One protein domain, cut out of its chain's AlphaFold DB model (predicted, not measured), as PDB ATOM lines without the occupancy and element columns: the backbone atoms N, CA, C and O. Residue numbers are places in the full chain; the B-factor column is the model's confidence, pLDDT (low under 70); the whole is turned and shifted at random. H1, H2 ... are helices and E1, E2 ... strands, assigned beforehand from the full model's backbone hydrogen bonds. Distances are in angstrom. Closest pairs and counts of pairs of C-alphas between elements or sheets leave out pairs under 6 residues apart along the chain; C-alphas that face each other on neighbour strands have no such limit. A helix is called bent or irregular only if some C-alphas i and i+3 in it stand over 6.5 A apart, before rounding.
ATOM      1  N   VAL A 464      26.157 -17.220 -10.848       90.81
ATOM      2  CA  VAL A 464      25.489 -16.900  -9.578       90.81
ATOM      3  C   VAL A 464      26.159 -17.613  -8.414       90.81
ATOM      4  O   VAL A 464      26.791 -18.658  -8.579       90.81
ATOM      5  N   TRP A 465      26.005 -17.060  -7.217       90.94
ATOM      6  CA  TRP A 465      26.520 -17.622  -5.975       90.94
ATOM      7  C   TRP A 465      25.421 -18.353  -5.213       90.94
ATOM      8  O   TRP A 465      24.314 -17.850  -5.064       90.94
ATOM      9  N   VAL A 466      25.729 -19.536  -4.694       88.62
ATOM     10  CA  VAL A 466      24.796 -20.360  -3.917       88.62
ATOM     11  C   VAL A 466      25.437 -20.737  -2.595       88.62
ATOM     12  O   VAL A 466      26.606 -21.135  -2.547       88.62
ATOM     13  N   LEU A 467      24.660 -20.646  -1.518       85.75
ATOM     14  CA  LEU A 467      25.101 -21.067  -0.195       85.75
ATOM     15  C   LEU A 467      25.072 -22.588  -0.073       85.75
ATOM     16  O   LEU A 467      24.074 -23.252  -0.351       85.75
ATOM     17  N   ARG A 468      26.189 -23.154   0.375       84.25
ATOM     18  CA  ARG A 468      26.343 -24.574   0.673       84.25
ATOM     19  C   ARG A 468      26.768 -24.762   2.112       84.25
ATOM     20  O   ARG A 468      27.442 -23.914   2.699       84.25
ATOM     21  N   LYS A 469      26.420 -25.931   2.652       82.25
ATOM     22  CA  LYS A 469      26.913 -26.375   3.955       82.25
ATOM     23  C   LYS A 469      28.436 -26.276   3.969       82.25
ATOM     24  O   LYS A 469      29.105 -26.733   3.033       82.25
ATOM     25  N   GLY A 470      28.942 -25.616   5.005       77.69
ATOM     26  CA  GLY A 470      30.367 -25.519   5.269       77.69
ATOM     27  C   GLY A 470      30.979 -26.895   5.558       77.69
ATOM     28  O   GLY A 470      30.255 -27.868   5.780       77.69
ATOM     29  N   PRO A 471      32.316 -26.992   5.564       75.06
ATOM     30  CA  PRO A 471      33.025 -28.249   5.807       75.06
ATOM     31  C   PRO A 471      32.813 -28.799   7.226       75.06
ATOM     32  O   PRO A 471      32.960 -29.997   7.443       75.06
ATOM     33  N   SER A 472      32.451 -27.941   8.185       76.56
ATOM     34  CA  SER A 472      32.105 -28.337   9.551       76.56
ATOM     35  C   SER A 472      30.604 -28.148   9.803       76.56
ATOM     36  O   SER A 472      30.075 -27.092   9.445       76.56
ATOM     37  N   PRO A 473      29.927 -29.086  10.497       72.25
ATOM     38  CA  PRO A 473      28.540 -28.920  10.944       72.25
ATOM     39  C   PRO A 473      28.295 -27.661  11.794       72.25
ATOM     40  O   PRO A 473      27.178 -27.151  11.831       72.25
ATOM     41  N   SER A 474      29.332 -27.163  12.477       71.44
ATOM     42  CA  SER A 474      29.294 -25.964  13.327       71.44
ATOM     43  C   SER A 474      29.901 -24.717  12.674       71.44
ATOM     44  O   SER A 474      29.914 -23.655  13.291       71.44
ATOM     45  N   GLY A 475      30.427 -24.839  11.452       78.12
ATOM     46  CA  GLY A 475      31.087 -23.748  10.736       78.12
ATOM     47  C   GLY A 475      30.120 -22.860   9.942       78.12
ATOM     48  O   GLY A 475      28.954 -23.221   9.757       78.12
ATOM     49  N   PRO A 476      30.605 -21.707   9.444       83.81
ATOM     50  CA  PRO A 476      29.847 -20.871   8.524       83.81
ATOM     51  C   PRO A 476      29.615 -21.587   7.194       83.81
ATOM     52  O   PRO A 476      30.304 -22.550   6.836       83.81
ATOM     53  N   ASP A 477      28.663 -21.065   6.436       84.81
ATOM     54  CA  ASP A 477      28.380 -21.537   5.089       84.81
ATOM     55  C   ASP A 477      29.499 -21.187   4.131       84.81
ATOM     56  O   ASP A 477      30.332 -20.321   4.390       84.81
ATOM     57  N   ARG A 478      29.513 -21.868   2.990       87.44
ATOM     58  CA  ARG A 478      30.381 -21.507   1.875       87.44
ATOM     59  C   ARG A 478      29.533 -21.017   0.715       87.44
ATOM     60  O   ARG A 478      28.528 -21.642   0.385       87.44
ATOM     61  N   ALA A 479      29.960 -19.937   0.075       88.50
ATOM     62  CA  ALA A 479      29.407 -19.521  -1.203       88.50
ATOM     63  C   ALA A 479      30.138 -20.260  -2.328       88.50
ATOM     64  O   ALA A 479      31.368 -20.252  -2.394       88.50
ATOM     65  N   VAL A 480      29.385 -20.911  -3.208       88.94
ATOM     66  CA  VAL A 480      29.912 -21.592  -4.395       88.94
ATOM     67  C   VAL A 480      29.329 -20.924  -5.626       88.94
ATOM     68  O   VAL A 480      28.132 -20.652  -5.674       88.94
ATOM     69  N   ARG A 481      30.180 -20.650  -6.613       91.56
ATOM     70  CA  ARG A 481      29.777 -20.025  -7.869       91.56
ATOM     71  C   ARG A 481      29.391 -21.092  -8.891       91.56
ATOM     72  O   ARG A 481      30.178 -22.004  -9.141       91.56
ATOM     73  N   TYR A 482      28.218 -20.944  -9.491       89.50
ATOM     74  CA  TYR A 482      27.709 -21.810 -10.551       89.50
ATOM     75  C   TYR A 482      27.428 -21.002 -11.810       89.50
ATOM     76  O   TYR A 482      27.014 -19.845 -11.732       89.50
ATOM     77  N   LYS A 483      27.661 -21.626 -12.966       87.12
ATOM     78  CA  LYS A 483      27.334 -21.030 -14.259       87.12
ATOM     79  C   LYS A 483      25.827 -21.029 -14.449       87.12
ATOM     80  O   LYS A 483      25.139 -21.978 -14.075       87.12
ATOM     81  N   THR A 484      25.343 -19.979 -15.083       85.31
ATOM     82  CA  THR A 484      23.962 -19.886 -15.535       85.31
ATOM     83  C   THR A 484      23.901 -20.063 -17.040       85.31
ATOM     84  O   THR A 484      24.814 -19.692 -17.785       85.31
ATOM     85  N   THR A 485      22.797 -20.627 -17.500       79.44
ATOM     86  CA  THR A 485      22.437 -20.630 -18.910       79.44
ATOM     87  C   THR A 485      21.059 -20.012 -19.067       79.44
ATOM     88  O   THR A 485      20.231 -20.005 -18.152       79.44
ATOM     89  N   ARG A 486      20.811 -19.416 -20.233       70.31
ATOM     90  CA  ARG A 486      19.505 -18.829 -20.507       70.31
ATOM     91  C   ARG A 486      18.521 -19.949 -20.812       70.31
ATOM     92  O   ARG A 486      18.713 -20.661 -21.797       70.31
ATOM     93  N   ALA A 487      17.446 -20.031 -20.034       60.56
ATOM     94  CA  ALA A 487      16.368 -20.972 -20.286       60.56
ATOM     95  C   ALA A 487      15.713 -20.663 -21.647       60.56
ATOM     96  O   ALA A 487      14.969 -19.693 -21.806       60.56
ATOM     97  N   TRP A 488      16.012 -21.476 -22.659       50.69
ATOM     98  CA  TRP A 488      15.324 -21.488 -23.952       50.69
ATOM     99  C   TRP A 488      14.805 -22.898 -24.198       50.69
ATOM    100  O   TRP A 488      15.384 -23.658 -24.968       50.69
ATOM    101  N   ARG A 489      13.713 -23.282 -23.531       44.62
ATOM    102  CA  ARG A 489      13.011 -24.523 -23.870       44.62
ATOM    103  C   ARG A 489      11.513 -24.304 -23.980       44.62
ATOM    104  O   ARG A 489      10.885 -23.718 -23.104       44.62
ATOM    105  N   SER A 490      10.977 -24.790 -25.095       39.81
ATOM    106  CA  SER A 490       9.574 -25.134 -25.276       39.81
ATOM    107  C   SER A 490       9.358 -26.470 -24.572       39.81
ATOM    108  O   SER A 490       9.855 -27.483 -25.056       39.81
ATOM    109  N   CYS A 491       8.692 -26.480 -23.422       33.72
ATOM    110  CA  CYS A 491       8.164 -27.717 -22.852       33.72
ATOM    111  C   CYS A 491       6.707 -27.867 -23.302       33.72
ATOM    112  O   CYS A 491       5.915 -26.940 -23.138       33.72
ATOM    113  N   ASP A 492       6.372 -29.038 -23.844       40.19
ATOM    114  CA  ASP A 492       5.024 -29.420 -24.294       40.19
ATOM    115  C   ASP A 492       4.010 -29.581 -23.139       40.19
ATOM    116  O   ASP A 492       2.821 -29.795 -23.364       40.19
ATOM    117  N   GLU A 493       4.437 -29.398 -21.888       38.53
ATOM    118  CA  GLU A 493       3.574 -29.418 -20.708       38.53
ATOM    119  C   GLU A 493       3.245 -27.994 -20.231       38.53
ATOM    120  O   GLU A 493       3.938 -27.403 -19.413       38.53
ATOM    121  N   ALA A 494       2.155 -27.449 -20.779       37.59
ATOM    122  CA  ALA A 494       1.249 -26.414 -20.251       37.59
ATOM    123  C   ALA A 494       1.770 -25.074 -19.660       37.59
ATOM    124  O   ALA A 494       0.944 -24.176 -19.475       37.59
ATOM    125  N   TRP A 495       3.066 -24.842 -19.420       41.00
ATOM    126  CA  TRP A 495       3.554 -23.602 -18.795       41.00
ATOM    127  C   TRP A 495       4.883 -23.102 -19.392       41.00
ATOM    128  O   TRP A 495       5.953 -23.243 -18.825       41.00
ATOM    129  N   ALA A 496       4.753 -22.402 -20.524       41.78
ATOM    130  CA  ALA A 496       5.412 -21.124 -20.810       41.78
ATOM    131  C   ALA A 496       6.955 -21.007 -20.847       41.78
ATOM    132  O   ALA A 496       7.628 -20.904 -19.827       41.78
ATOM    133  N   VAL A 497       7.488 -20.737 -22.045       43.91
ATOM    134  CA  VAL A 497       8.812 -20.112 -22.242       43.91
ATOM    135  C   VAL A 497       8.870 -18.762 -21.502       43.91
ATOM    136  O   VAL A 497       8.139 -17.841 -21.874       43.91
ATOM    137  N   THR A 498       9.741 -18.626 -20.496       55.91
ATOM    138  CA  THR A 498       9.981 -17.381 -19.738       55.91
ATOM    139  C   THR A 498      11.382 -16.837 -20.039       55.91
ATOM    140  O   THR A 498      12.396 -17.371 -19.608       55.91
ATOM    141  N   ARG A 499      11.468 -15.734 -20.798       58.41
ATOM    142  CA  ARG A 499      12.748 -15.084 -21.169       58.41
ATOM    143  C   ARG A 499      13.528 -14.482 -19.998       58.41
ATOM    144  O   ARG A 499      14.690 -14.111 -20.194       58.41
ATOM    145  N   SER A 500      12.863 -14.331 -18.857       67.06
ATOM    146  CA  SER A 500      13.360 -13.770 -17.603       67.06
ATOM    147  C   SER A 500      13.810 -14.841 -16.609       67.06
ATOM    148  O   SER A 500      13.985 -14.522 -15.442       67.06
ATOM    149  N   SER A 501      13.980 -16.088 -17.044       74.81
ATOM    150  CA  SER A 501      14.452 -17.179 -16.189       74.81
ATOM    151  C   SER A 501      15.900 -17.536 -16.515       74.81
ATOM    152  O   SER A 501      16.303 -17.542 -17.685       74.81
ATOM    153  N   LEU A 502      16.675 -17.840 -15.477       79.12
ATOM    154  CA  LEU A 502      18.010 -18.425 -15.585       79.12
ATOM    155  C   LEU A 502      17.965 -19.866 -15.087       79.12
ATOM    156  O   LEU A 502      17.432 -20.121 -14.009       79.12
ATOM    157  N   ASP A 503      18.559 -20.772 -15.860       84.19
ATOM    158  CA  ASP A 503      18.801 -22.145 -15.430       84.19
ATOM    159  C   ASP A 503      20.208 -22.216 -14.823       84.19
ATOM    160  O   ASP A 503      21.186 -21.761 -15.429       84.19
ATOM    161  N   VAL A 504      20.315 -22.777 -13.622       85.06
ATOM    162  CA  VAL A 504      21.575 -22.939 -12.894       85.06
ATOM    163  C   VAL A 504      21.901 -24.422 -12.805       85.06
ATOM    164  O   VAL A 504      21.196 -25.189 -12.145       85.06
ATOM    165  N   GLU A 505      22.987 -24.831 -13.460       84.75
ATOM    166  CA  GLU A 505      23.474 -26.206 -13.385       84.75
ATOM    167  C   GLU A 505      24.280 -26.404 -12.105       84.75
ATOM    168  O   GLU A 505      25.337 -25.800 -11.893       84.75
ATOM    169  N   ILE A 506      23.771 -27.280 -11.247       83.19
ATOM    170  CA  ILE A 506      24.382 -27.599  -9.969       83.19
ATOM    171  C   ILE A 506      24.785 -29.079  -9.985       83.19
ATOM    172  O   ILE A 506      23.919 -29.948  -9.975       83.19
ATOM    173  N   PRO A 507      26.087 -29.402  -9.951       81.31
ATOM    174  CA  PRO A 507      26.546 -30.781  -9.867       81.31
ATOM    175  C   PRO A 507      26.005 -31.490  -8.619       81.31
ATOM    176  O   PRO A 507      26.247 -31.042  -7.497       81.31
ATOM    177  N   GLY A 508      25.324 -32.618  -8.826       77.69
ATOM    178  CA  GLY A 508      24.792 -33.470  -7.758       77.69
ATOM    179  C   GLY A 508      23.402 -33.093  -7.239       77.69
ATOM    180  O   GLY A 508      22.864 -33.855  -6.443       77.69
ATOM    181  N   ASP A 509      22.816 -31.989  -7.710       77.00
ATOM    182  CA  ASP A 509      21.429 -31.599  -7.427       77.00
ATOM    183  C   ASP A 509      20.636 -31.473  -8.739       77.00
ATOM    184  O   ASP A 509      21.209 -31.416  -9.831       77.00
ATOM    185  N   GLU A 510      19.310 -31.365  -8.643       76.81
ATOM    186  CA  GLU A 510      18.486 -30.978  -9.788       76.81
ATOM    187  C   GLU A 510      18.787 -29.528 -10.219       76.81
ATOM    188  O   GLU A 510      19.007 -28.668  -9.343       76.81
ATOM    189  N   PRO A 511      18.798 -29.239 -11.541       78.69
ATOM    190  CA  PRO A 511      18.947 -27.884 -12.059       78.69
ATOM    191  C   PRO A 511      17.926 -26.951 -11.419       78.69
ATOM    192  O   PRO A 511      16.754 -27.295 -11.305       78.69
ATOM    193  N   ALA A 512      18.375 -25.773 -11.004       80.12
ATOM    194  CA  ALA A 512      17.493 -24.788 -10.394       80.12
ATOM    195  C   ALA A 512      17.069 -23.742 -11.418       80.12
ATOM    196  O   ALA A 512      17.872 -23.358 -12.277       80.12
ATOM    197  N   ARG A 513      15.844 -23.229 -11.283       79.06
ATOM    198  CA  ARG A 513      15.350 -22.123 -12.101       79.06
ATOM    199  C   ARG A 513      15.101 -20.905 -11.229       79.06
ATOM    200  O   ARG A 513      14.367 -20.985 -10.251       79.06
ATOM    201  N   ILE A 514      15.677 -19.769 -11.607       77.75
ATOM    202  CA  ILE A 514      15.564 -18.520 -10.839       77.75
ATOM    203  C   ILE A 514      15.072 -17.360 -11.699       77.75
ATOM    204  O   ILE A 514      15.338 -17.312 -12.906       77.75
ATOM    205  N   ASP A 515      14.386 -16.399 -11.077       78.69
ATOM    206  CA  ASP A 515      13.970 -15.159 -11.737       78.69
ATOM    207  C   ASP A 515      15.174 -14.210 -11.907       78.69
ATOM    208  O   ASP A 515      15.772 -13.718 -10.946       78.69
ATOM    209  N   LEU A 516      15.538 -13.947 -13.167       79.69
ATOM    210  CA  LEU A 516      16.635 -13.062 -13.572       79.69
ATOM    211  C   LEU A 516      16.483 -11.658 -12.990       79.69
ATOM    212  O   LEU A 516      17.469 -11.006 -12.655       79.69
ATOM    213  N   PHE A 517      15.261 -11.140 -12.968       77.12
ATOM    214  CA  PHE A 517      15.038  -9.758 -12.600       77.12
ATOM    215  C   PHE A 517      15.046  -9.586 -11.091       77.12
ATOM    216  O   PHE A 517      15.635  -8.612 -10.636       77.12
ATOM    217  N   GLU A 518      14.461 -10.518 -10.338       76.50
ATOM    218  CA  GLU A 518      14.572 -10.562  -8.874       76.50
ATOM    219  C   GLU A 518      16.045 -10.576  -8.448       76.50
ATOM    220  O   GLU A 518      16.488  -9.673  -7.738       76.50
ATOM    221  N   LEU A 519      16.843 -11.476  -9.037       81.56
ATOM    222  CA  LEU A 519      18.283 -11.574  -8.794       81.56
ATOM    223  C   LEU A 519      19.012 -10.240  -9.012       81.56
ATOM    224  O   LEU A 519      19.917  -9.878  -8.262       81.56
ATOM    225  N   LEU A 520      18.648  -9.499 -10.059       80.00
ATOM    226  CA  LEU A 520      19.333  -8.261 -10.419       80.00
ATOM    227  C   LEU A 520      18.849  -7.040  -9.640       80.00
ATOM    228  O   LEU A 520      19.656  -6.137  -9.406       80.00
ATOM    229  N   THR A 521      17.566  -6.988  -9.276       73.25
ATOM    230  CA  THR A 521      16.998  -5.859  -8.530       73.25
ATOM    231  C   THR A 521      17.184  -5.999  -7.030       73.25
ATOM    232  O   THR A 521      17.435  -4.995  -6.372       73.25
ATOM    233  N   GLU A 522      17.083  -7.216  -6.498       76.69
ATOM    234  CA  GLU A 522      17.188  -7.492  -5.060       76.69
ATOM    235  C   GLU A 522      18.570  -8.025  -4.662       76.69
ATOM    236  O   GLU A 522      18.911  -8.051  -3.485       76.69
ATOM    237  N   GLY A 523      19.396  -8.419  -5.636       81.81
ATOM    238  CA  GLY A 523      20.718  -9.007  -5.397       81.81
ATOM    239  C   GLY A 523      20.671 -10.498  -5.056       81.81
ATOM    240  O   GLY A 523      21.720 -11.145  -5.025       81.81
ATOM    241  N   GLN A 524      19.474 -11.048  -4.856       84.81
ATOM    242  CA  GLN A 524      19.220 -12.457  -4.589       84.81
ATOM    243  C   GLN A 524      17.912 -12.916  -5.248       84.81
ATOM    244  O   GLN A 524      17.057 -12.090  -5.548       84.81
ATOM    245  N   ALA A 525      17.771 -14.217  -5.488       79.69
ATOM    246  CA  ALA A 525      16.548 -14.843  -5.987       79.69
ATOM    247  C   ALA A 525      16.395 -16.255  -5.415       79.69
ATOM    248  O   ALA A 525      17.390 -16.905  -5.074       79.69
ATOM    249  N   SER A 526      15.162 -16.748  -5.342       78.12
ATOM    250  CA  SER A 526      14.869 -18.115  -4.906       78.12
ATOM    251  C   SER A 526      14.526 -19.039  -6.073       78.12
ATOM    252  O   SER A 526      14.151 -18.598  -7.158       78.12
ATOM    253  N   ASP A 527      14.672 -20.340  -5.834       76.19
ATOM    254  CA  ASP A 527      14.242 -21.387  -6.762       76.19
ATOM    255  C   ASP A 527      12.723 -21.336  -6.998       76.19
ATOM    256  O   ASP A 527      11.947 -21.375  -6.038       76.19
ATOM    257  N   LEU A 528      12.303 -21.261  -8.262       63.62
ATOM    258  CA  LEU A 528      10.897 -21.121  -8.653       63.62
ATOM    259  C   LEU A 528      10.073 -22.388  -8.399       63.62
ATOM    260  O   LEU A 528       8.873 -22.280  -8.141       63.62
ATOM    261  N   ASP A 529      10.699 -23.565  -8.474       55.84
ATOM    262  CA  ASP A 529       9.988 -24.847  -8.426       55.84
ATOM    263  C   ASP A 529       9.920 -25.431  -6.998       55.84
ATOM    264  O   ASP A 529       8.973 -26.146  -6.668       55.84
ATOM    265  N   GLU A 530      10.857 -25.063  -6.111       52.91
ATOM    266  CA  GLU A 530      10.946 -25.632  -4.754       52.91
ATOM    267  C   GLU A 530      11.075 -24.613  -3.607       52.91
ATOM    268  O   GLU A 530      10.989 -25.009  -2.445       52.91
ATOM    269  N   GLY A 531      11.287 -23.315  -3.863       50.47
ATOM    270  CA  GLY A 531      11.353 -22.268  -2.825       50.47
ATOM    271  C   GLY A 531      12.409 -22.466  -1.720       50.47
ATOM    272  O   GLY A 531      12.415 -21.726  -0.740       50.47
ATOM    273  N   CYS A 532      13.300 -23.456  -1.844       60.16
ATOM    274  CA  CYS A 532      14.205 -23.880  -0.768       60.16
ATOM    275  C   CYS A 532      15.663 -23.420  -0.951       60.16
ATOM    276  O   CYS A 532      16.452 -23.504  -0.010       60.16
ATOM    277  N   ARG A 533      16.052 -22.940  -2.142       73.44
ATOM    278  CA  ARG A 533      17.433 -22.525  -2.457       73.44
ATOM    279  C   ARG A 533      17.479 -21.038  -2.802       73.44
ATOM    280  O   ARG A 533      16.688 -20.582  -3.621       73.44
ATOM    281  N   CYS A 534      18.410 -20.305  -2.188       80.00
ATOM    282  CA  CYS A 534      18.664 -18.887  -2.462       80.00
ATOM    283  C   CYS A 534      19.958 -18.711  -3.267       80.00
ATOM    284  O   CYS A 534      20.991 -19.314  -2.953       80.00
ATOM    285  N   PHE A 535      19.887 -17.860  -4.283       86.25
ATOM    286  CA  PHE A 535      20.938 -17.547  -5.242       86.25
ATOM    287  C   PHE A 535      21.272 -16.069  -5.127       86.25
ATOM    288  O   PHE A 535      20.369 -15.251  -5.016       86.25
ATOM    289  N   TYR A 536      22.552 -15.722  -5.181       87.44
ATOM    290  CA  TYR A 536      23.051 -14.368  -4.985       87.44
ATOM    291  C   TYR A 536      23.792 -13.907  -6.233       87.44
ATOM    292  O   TYR A 536      24.554 -14.666  -6.840       87.44
ATOM    293  N   ARG A 537      23.576 -12.652  -6.626       86.38
ATOM    294  CA  ARG A 537      24.273 -12.044  -7.765       86.38
ATOM    295  C   ARG A 537      25.746 -11.823  -7.439       86.38
ATOM    296  O   ARG A 537      26.625 -12.196  -8.211       86.38
ATOM    297  N   ASP A 538      25.985 -11.230  -6.279       87.06
ATOM    298  CA  ASP A 538      27.302 -10.882  -5.767       87.06
ATOM    299  C   ASP A 538      27.699 -11.874  -4.656       87.06
ATOM    300  O   ASP A 538      26.820 -12.480  -4.035       87.06
ATOM    301  N   PRO A 539      29.002 -12.099  -4.408       86.75
ATOM    302  CA  PRO A 539      29.440 -13.029  -3.376       86.75
ATOM    303  C   PRO A 539      28.917 -12.592  -1.993       86.75
ATOM    304  O   PRO A 539      29.188 -11.459  -1.584       86.75
ATOM    305  N   PRO A 540      28.210 -13.472  -1.255       85.31
ATOM    306  CA  PRO A 540      27.737 -13.188   0.097       85.31
ATOM    307  C   PRO A 540      28.888 -12.807   1.027       85.31
ATOM    308  O   PRO A 540      29.983 -13.377   0.940       85.31
ATOM    309  N   THR A 541      28.646 -11.872   1.945       85.81
ATOM    310  CA  THR A 541      29.687 -11.446   2.883       85.81
ATOM    311  C   THR A 541      29.986 -12.550   3.908       85.81
ATOM    312  O   THR A 541      29.139 -13.407   4.177       85.81
TER     313      THR A 541
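Overview. This is residues 464 to 541 of the 663 residues of the protein "ParB N-terminal domain-containing protein" of Polyangiaceae bacterium (UniProt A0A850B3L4). A small antiparallel sheet of six strands curls round into a partial barrel, its two edge strands E4 and E5 coming near each other, with the short helix H1 at one end. The long strand E2 is the hinge, and E4 and E3 face E1, E6 and E5 across the fold; two loops, residues 469 to 477 and 487 to 500, make the length, and residues 491 to 496 stick out. The printed part has 78 residues, in the order E1 E2 E3 E4 H1 E5 E6, and the sheet's order is E4 E3 E2 E1 E6 E5. It is mostly strand, with 35 residues, under half, in named elements. It is only just compact, close to loose, with a radius of gyration of the C-alphas of 13.5 A and spans of 45 by 27 by 20 A.

Along the chain. Find C-alpha 464 at (25.489, -16.900, -9.578); there E1 begins and runs 12.8 A to residue 468. Go on to E2, residues 478 to 486, which runs 25.0 A to C-alpha 486 at (19.505, -18.829, -20.507). Next come E3, residues 501 to 504, and E4, residues 512 to 515, 10.3 A long. H1, residues 516 to 522, follows at once and is 10.2 A long. E5 is residues 524 to 526, and E6, residues 534 to 536, ends at C-alpha 536 at (23.051, -14.368, -4.985).

Arrangement. Start with E1 to E4, a meander, each strand the antiparallel neighbour of the one before. E2 pairs with E1 over residues 478 to 482, where N 466 and O 480 are 2.8 A apart, and with E3 over residues 484 to 486, where N 485 and O 503 are 2.9 A apart. E3 and E4 form a hairpin, with N 504 and O 512 at 2.8 A. On the other side of E1 look for E6, with N 465 and O 536 at 2.8 A; E6 and E5 form a hairpin, with N 525 and O 535 at 2.8 A. It is a folded sheet, one sheet bent back on itself into two leaves, and it is strongly twisted. The closest C-alphas of the edge strands E4 and E5, Ile 514 and Ser 526, are 6.0 A apart, while E1 and E4 are apart. H1 is on the sheet; its closest C-alpha pair with E5 is Leu 519 and Ala 525, 4.6 A. In H1 every O i to N i+4 pair is within hydrogen-bond range.

Size, cuts and confidence. The two C-alphas farthest apart, those of Ser 474 and Asp 492, are 44.9 A from each other. The printed part has no cut. The link from E2 to E3, 14 residues, is long. The mean pLDDT of the printed part is 73.7, and residues 487 to 500 and 528 to 532 are under 70.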